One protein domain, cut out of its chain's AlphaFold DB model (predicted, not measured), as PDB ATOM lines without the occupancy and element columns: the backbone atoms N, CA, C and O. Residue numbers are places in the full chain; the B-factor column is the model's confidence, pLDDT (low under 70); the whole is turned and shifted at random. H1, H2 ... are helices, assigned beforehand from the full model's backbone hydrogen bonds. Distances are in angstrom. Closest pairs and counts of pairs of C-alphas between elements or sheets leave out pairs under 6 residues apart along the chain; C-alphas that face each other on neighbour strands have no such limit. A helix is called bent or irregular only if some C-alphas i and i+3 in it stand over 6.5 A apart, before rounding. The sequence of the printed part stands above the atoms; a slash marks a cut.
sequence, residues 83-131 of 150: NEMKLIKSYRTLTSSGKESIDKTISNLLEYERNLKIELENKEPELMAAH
ATOM      1  N   ASN A  83      30.798  22.445   4.022       83.00
ATOM      2  CA  ASN A  83      30.487  23.719   3.381       83.00
ATOM      3  C   ASN A  83      31.719  24.350   2.722       83.00
ATOM      4  O   ASN A  83      31.640  24.743   1.559       83.00
ATOM      5  N   GLU A  84      32.864  24.382   3.403       86.06
ATOM      6  CA  GLU A  84      34.120  24.881   2.821       86.06
ATOM      7  C   GLU A  84      34.556  24.029   1.622       86.06
ATOM      8  O   GLU A  84      34.930  24.548   0.569       86.06
ATOM      9  N   MET A  85      34.404  22.705   1.723       83.75
ATOM     10  CA  MET A  85      34.660  21.789   0.613       83.75
ATOM     11  C   MET A  85      33.738  22.065  -0.585       83.75
ATOM     12  O   MET A  85      34.179  22.025  -1.737       83.75
ATOM     13  N   LYS A  86      32.452  22.349  -0.336       89.50
ATOM     14  CA  LYS A  86      31.493  22.724  -1.384       89.50
ATOM     15  C   LYS A  86      31.893  24.039  -2.054       89.50
ATOM     16  O   LYS A  86      31.884  24.097  -3.281       89.50
ATOM     17  N   LEU A  87      32.293  25.050  -1.280       93.44
ATOM     18  CA  LEU A  87      32.753  26.342  -1.802       93.44
ATOM     19  C   LEU A  87      33.959  26.179  -2.732       93.44
ATOM     20  O   LEU A  87      33.927  26.663  -3.862       93.44
ATOM     21  N   ILE A  88      34.977  25.424  -2.310       93.06
ATOM     22  CA  ILE A  88      36.182  25.176  -3.117       93.06
ATOM     23  C   ILE A  88      35.840  24.451  -4.422       93.06
ATOM     24  O   ILE A  88      36.347  24.813  -5.487       93.06
ATOM     25  N   LYS A  89      34.973  23.431  -4.364       92.44
ATOM     26  CA  LYS A  89      34.529  22.706  -5.564       92.44
ATOM     27  C   LYS A  89      33.804  23.637  -6.533       92.44
ATOM     28  O   LYS A  89      34.163  23.659  -7.706       92.44
ATOM     29  N   SER A  90      32.855  24.433  -6.045       95.19
ATOM     30  CA  SER A  90      32.132  25.406  -6.867       95.19
ATOM     31  C   SER A  90      33.083  26.424  -7.495       95.19
ATOM     32  O   SER A  90      33.070  26.593  -8.712       95.19
ATOM     33  N   TYR A  91      33.978  27.027  -6.705       96.88
ATOM     34  CA  TYR A  91      34.951  28.007  -7.192       96.88
ATOM     35  C   TYR A  91      35.817  27.454  -8.332       96.88
ATOM     36  O   TYR A  91      36.009  28.113  -9.350       96.88
ATOM     37  N   ARG A  92      36.293  26.206  -8.218       96.19
ATOM     38  CA  ARG A  92      37.118  25.565  -9.259       96.19
ATOM     39  C   ARG A  92      36.398  25.430 -10.602       96.19
ATOM     40  O   ARG A  92      37.069  25.518 -11.628       96.19
ATOM     41  N   THR A  93      35.077  25.250 -10.582       96.88
ATOM     42  CA  THR A  93      34.240  25.110 -11.786       96.88
ATOM     43  C   THR A  93      33.846  26.436 -12.438       96.88
ATOM     44  O   THR A  93      33.345  26.428 -13.559       96.88
ATOM     45  N   LEU A  94      34.074  27.574 -11.774       97.12
ATOM     46  CA  LEU A  94      33.751  28.889 -12.325       97.12
ATOM     47  C   LEU A  94      34.684  29.281 -13.478       97.12
ATOM     48  O   LEU A  94      35.853  28.883 -13.539       97.12
ATOM     49  N   THR A  95      34.166  30.137 -14.357       97.94
ATOM     50  CA  THR A  95      34.955  30.862 -15.359       97.94
ATOM     51  C   THR A  95      35.915  31.846 -14.686       97.94
ATOM     52  O   THR A  95      35.753  32.187 -13.514       97.94
ATOM     53  N   SER A  96      36.894  32.360 -15.433       97.25
ATOM     54  CA  SER A  96      37.837  33.364 -14.921       97.25
ATOM     55  C   SER A  96      37.132  34.604 -14.358       97.25
ATOM     56  O   SER A  96      37.464  35.040 -13.263       97.25
ATOM     57  N   SER A  97      36.104  35.112 -15.046       96.88
ATOM     58  CA  SER A  97      35.304  36.249 -14.568       96.88
ATOM     59  C   SER A  97      34.495  35.922 -13.308       96.88
ATOM     60  O   SER A  97      34.344  36.766 -12.424       96.88
ATOM     61  N   GLY A  98      33.995  34.687 -13.195       96.62
ATOM     62  CA  GLY A  98      33.315  34.210 -11.992       96.62
ATOM     63  C   GLY A  98      34.260  34.137 -10.793       96.62
ATOM     64  O   GLY A  98      33.906  34.596  -9.712       96.62
ATOM     65  N   LYS A  99      35.479  33.623 -10.993       97.62
ATOM     66  CA  LYS A  99      36.520  33.585  -9.953       97.62
ATOM     67  C   LYS A  99      36.917  34.986  -9.503       97.62
ATOM     68  O   LYS A  99      36.872  35.256  -8.312       97.62
ATOM     69  N   GLU A 100      37.171  35.892 -10.446       97.81
ATOM     70  CA  GLU A 100      37.525  37.286 -10.145       97.81
ATOM     71  C   GLU A 100      36.429  38.000  -9.337       97.81
ATOM     72  O   GLU A 100      36.718  38.777  -8.429       97.81
ATOM     73  N   SER A 101      35.158  37.718  -9.637       97.69
ATOM     74  CA  SER A 101      34.033  38.275  -8.879       97.69
ATOM     75  C   SER A 101      34.032  37.782  -7.430       97.69
ATOM     76  O   SER A 101      33.870  38.586  -6.516       97.69
ATOM     77  N   ILE A 102      34.259  36.480  -7.214       97.81
ATOM     78  CA  ILE A 102      34.368  35.905  -5.867       97.81
ATOM     79  C   ILE A 102      35.568  36.486  -5.120       97.81
ATOM     80  O   ILE A 102      35.419  36.868  -3.962       97.81
ATOM     81  N   ASP A 103      36.724  36.605  -5.774       97.12
ATOM     82  CA  ASP A 103      37.934  37.151  -5.158       97.12
ATOM     83  C   ASP A 103      37.693  38.588  -4.673       97.12
ATOM     84  O   ASP A 103      37.978  38.903  -3.520       97.12
ATOM     85  N   LYS A 104      37.059  39.432  -5.501       97.81
ATOM     86  CA  LYS A 104      36.659  40.796  -5.113       97.81
ATOM     87  C   LYS A 104      35.702  40.803  -3.926       97.81
ATOM     88  O   LYS A 104      35.884  41.589  -3.001       97.81
ATOM     89  N   THR A 105      34.685  39.938  -3.932       98.00
ATOM     90  CA  THR A 105      33.749  39.830  -2.806       98.00
ATOM     91  C   THR A 105      34.476  39.459  -1.515       98.00
ATOM     92  O   THR A 105      34.240  40.095  -0.492       98.00
ATOM     93  N   ILE A 106      35.381  38.479  -1.560       97.38
ATOM     94  CA  ILE A 106      36.172  38.067  -0.395       97.38
ATOM     95  C   ILE A 106      37.057  39.221   0.085       97.38
ATOM     96  O   ILE A 106      37.047  39.523   1.275       97.38
ATOM     97  N   SER A 107      37.776  39.899  -0.816       97.25
ATOM     98  CA  SER A 107      38.618  41.048  -0.460       97.25
ATOM     99  C   SER A 107      37.824  42.147   0.245       97.25
ATOM    100  O   SER A 107      38.238  42.599   1.310       97.25
ATOM    101  N   ASN A 108      36.658  42.510  -0.291       97.56
ATOM    102  CA  ASN A 108      35.808  43.544   0.296       97.56
ATOM    103  C   ASN A 108      35.297  43.150   1.692       97.56
ATOM    104  O   ASN A 108      35.270  43.981   2.595       97.56
ATOM    105  N   LEU A 109      34.897  41.886   1.882       97.88
ATOM    106  CA  LEU A 109      34.432  41.395   3.183       97.88
ATOM    107  C   LEU A 109      35.557  41.394   4.223       97.88
ATOM    108  O   LEU A 109      35.348  41.840   5.348       97.88
ATOM    109  N   LEU A 110      36.757  40.950   3.843       95.69
ATOM    110  CA  LEU A 110      37.919  40.949   4.736       95.69
ATOM    111  C   LEU A 110      38.332  42.366   5.142       95.69
ATOM    112  O   LEU A 110      38.690  42.599   6.296       95.69
ATOM    113  N   GLU A 111      38.281  43.315   4.208       96.88
ATOM    114  CA  GLU A 111      38.548  44.723   4.497       96.88
ATOM    115  C   GLU A 111      37.504  45.304   5.455       96.88
ATOM    116  O   GLU A 111      37.863  45.938   6.449       96.88
ATOM    117  N   TYR A 112      36.221  45.020   5.218       96.06
ATOM    118  CA  TYR A 112      35.141  45.438   6.107       96.06
ATOM    119  C   TYR A 112      35.322  44.895   7.534       96.06
ATOM    120  O   TYR A 112      35.279  45.663   8.495       96.06
ATOM    121  N   GLU A 113      35.588  43.594   7.690       94.56
ATOM    122  CA  GLU A 113      35.817  42.983   9.006       94.56
ATOM    123  C   GLU A 113      37.042  43.565   9.718       94.56
ATOM    124  O   GLU A 113      37.041  43.724  10.941       94.56
ATOM    125  N   ARG A 114      38.097  43.895   8.965       94.38
ATOM    126  CA  ARG A 114      39.294  44.539   9.511       94.38
ATOM    127  C   ARG A 114      38.978  45.930  10.052       94.38
ATOM    128  O   ARG A 114      39.385  46.239  11.169       94.38
ATOM    129  N   ASN A 115      38.253  46.737   9.285       93.94
ATOM    130  CA  ASN A 115      37.874  48.089   9.690       93.94
ATOM    131  C   ASN A 115      36.960  48.059  10.920       93.94
ATOM    132  O   ASN A 115      37.188  48.805  11.867       93.94
ATOM    133  N   LEU A 116      36.005  47.125  10.960       93.75
ATOM    134  CA  LEU A 116      35.118  46.949  12.108       93.75
ATOM    135  C   LEU A 116      35.891  46.606  13.391       93.75
ATOM    136  O   LEU A 116      35.581  47.136  14.454       93.75
ATOM    137  N   LYS A 117      36.919  45.748  13.307       91.94
ATOM    138  CA  LYS A 117      37.785  45.443  14.460       91.94
ATOM    139  C   LYS A 117      38.515  46.684  14.968       91.94
ATOM    140  O   LYS A 117      38.509  46.924  16.168       91.94
ATOM    141  N   ILE A 118      39.070  47.490  14.062       90.38
ATOM    142  CA  ILE A 118      39.756  48.743  14.406       90.38
ATOM    143  C   ILE A 118      38.791  49.724  15.092       90.38
ATOM    144  O   ILE A 118      39.142  50.336  16.096       90.38
ATOM    145  N   GLU A 119      37.562  49.867  14.589       88.19
ATOM    146  CA  GLU A 119      36.544  50.722  15.217       88.19
ATOM    147  C   GLU A 119      36.153  50.247  16.623       88.19
ATOM    148  O   GLU A 119      35.940  51.074  17.508       88.19
ATOM    149  N   LEU A 120      36.053  48.932  16.838       81.19
ATOM    150  CA  LEU A 120      35.743  48.356  18.149       81.19
ATOM    151  C   LEU A 120      36.895  48.549  19.143       81.19
ATOM    152  O   LEU A 120      36.643  48.937  20.280       81.19
ATOM    153  N   GLU A 121      38.141  48.348  18.710       81.06
ATOM    154  CA  GLU A 121      39.337  48.585  19.533       81.06
ATOM    155  C   GLU A 121      39.485  50.072  19.910       81.06
ATOM    156  O   GLU A 121      39.848  50.399  21.038       81.06
ATOM    157  N   ASN A 122      39.120  50.990  19.009       74.88
ATOM    158  CA  ASN A 122      39.189  52.434  19.255       74.88
ATOM    159  C   ASN A 122      38.041  52.994  20.120       74.88
ATOM    160  O   ASN A 122      38.112  54.158  20.510       74.88
ATOM    161  N   LYS A 123      36.994  52.213  20.424       63.75
ATOM    162  CA  LYS A 123      35.873  52.623  21.299       63.75
ATOM    163  C   LYS A 123      36.093  52.329  22.787       63.75
ATOM    164  O   LYS A 123      35.382  52.891  23.616       63.75
ATOM    165  N   GLU A 124      37.060  51.488  23.155       56.16
ATOM    166  CA  GLU A 124      37.367  51.206  24.568       56.16
ATOM    167  C   GLU A 124      37.900  52.397  25.409       56.16
ATOM    168  O   GLU A 124      37.583  52.439  26.601       56.16
ATOM    169  N   PRO A 125      38.637  53.400  24.879       53.69
ATOM    170  CA  PRO A 125      39.189  54.478  25.710       53.69
ATOM    171  C   PRO A 125      38.141  55.450  26.289       53.69
ATOM    172  O   PRO A 125      38.365  56.022  27.355       53.69
ATOM    173  N   GLU A 126      36.996  55.652  25.624       52.28
ATOM    174  CA  GLU A 126      35.981  56.641  26.046       52.28
ATOM    175  C   GLU A 126      35.200  56.206  27.299       52.28
ATOM    176  O   GLU A 126      34.818  57.046  28.114       52.28
ATOM    177  N   LEU A 127      35.014  54.897  27.509       50.78
ATOM    178  CA  LEU A 127      34.339  54.361  28.699       50.78
ATOM    179  C   LEU A 127      35.186  54.504  29.974       50.78
ATOM    180  O   LEU A 127      34.624  54.661  31.054       50.78
ATOM    181  N   MET A 128      36.521  54.495  29.864       49.28
ATOM    182  CA  MET A 128      37.405  54.754  31.010       49.28
ATOM    183  C   MET A 128      37.421  56.232  31.417       49.28
ATOM    184  O   MET A 128      37.508  56.529  32.605       49.28
ATOM    185  N   ALA A 129      37.305  57.160  30.461       53.47
ATOM    186  CA  ALA A 129      37.288  58.593  30.758       53.47
ATOM    187  C   ALA A 129      36.020  59.022  31.519       53.47
ATOM    188  O   ALA A 129      36.105  59.839  32.430       53.47
ATOM    189  N   ALA A 130      34.861  58.428  31.209       53.28
ATOM    190  CA  ALA A 130      33.591  58.754  31.865       53.28
ATOM    191  C   ALA A 130      33.491  58.286  33.334       53.28
ATOM    192  O   ALA A 130      32.609  58.743  34.057       53.28
ATOM    193  N   HIS A 131      34.372  57.382  33.781       53.81
ATOM    194  CA  HIS A 131      34.408  56.880  35.159       53.81
ATOM    195  C   HIS A 131      35.440  57.584  36.059       53.81
ATOM    196  O   HIS A 131      35.472  57.289  37.248       53.81
TER     197      HIS A 131
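What this domain is: This is residues 83 to 131 of the 150 residues of the protein "DNA-binding transcriptional regulator, XRE-family HTH domain" of Natronincola peptidivorans (UniProt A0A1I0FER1). A long straight helix, H2, makes most of the length of this model, and the shorter helix H1 folds back from its first end, so that the two make a narrow V. At the far end of H2 the short helix H3 carries the line onward, and residues 104 to 131, of which 104 to 121 belong to H2 and 124 to 129 to H3, stick out as one long arm. The printed part has 49 residues with three named helices, in the order H1, H2, H3 along the chain, and no named strand, and its class is all helix. The whole is extended, with a radius of gyration of the C-alphas of 18.1 A and spans of 57 by 21 by 7 A.

How they stand to each other: H1, residues 83 to 93, is joined by a tight link of 2 residues to H2, residues 96 to 121. These two helices are close but not clearly touching, with 1 pair of C-alphas within 8 A. Their closest C-alphas, those of Tyr 91 and Lys 99, are 6.4 A apart. Their lines stand at a steep tilt of 38 degrees, and they run opposite ways. Their centres are 18.2 A apart. H3, residues 124 to 129, follows H2 after another tight link of 2 residues, and H2 and H3 meet only through their link. H1 and H3 are apart. Every O i to N i+4 pair is within hydrogen-bond range in H1 and H2, while in H3 it is 1 of 2.

Where its parts are: H1 runs from Asn 83, with its C-alpha at (30.487, 23.719, 3.381), to Thr 93, and measures 15.7 A from first to last C-alpha. H2 begins at Ser 96, with its C-alpha at (37.837, 33.364, -14.921), and runs 37.7 A to Glu 121. H3 runs 9.6 A from Glu 124 to Ala 129, whose C-alpha is at (37.288, 58.593, 30.758). H3 is neither bent nor irregular, but only just: C-alphas 124 and 127 are 6.0 A apart.

The domain as a whole: The outline is a rod, and the two C-alphas farthest apart, those of Thr 95 and His 131, are 56.8 A apart. From the first to the last printed C-alpha, Asn 83 to His 131, it is 46.1 A. Residues 83 to 89, which belong to H1, stand free. Residues 104 to 131, of which 104 to 121 belong to H2 and 124 to 129 to H3, stand free too. The printed part has no cut, and both of its links between helices are tight. The mean pLDDT of the printed part is 86.2, and residues 123 to 131 are under 70; H3 has a mean of 53.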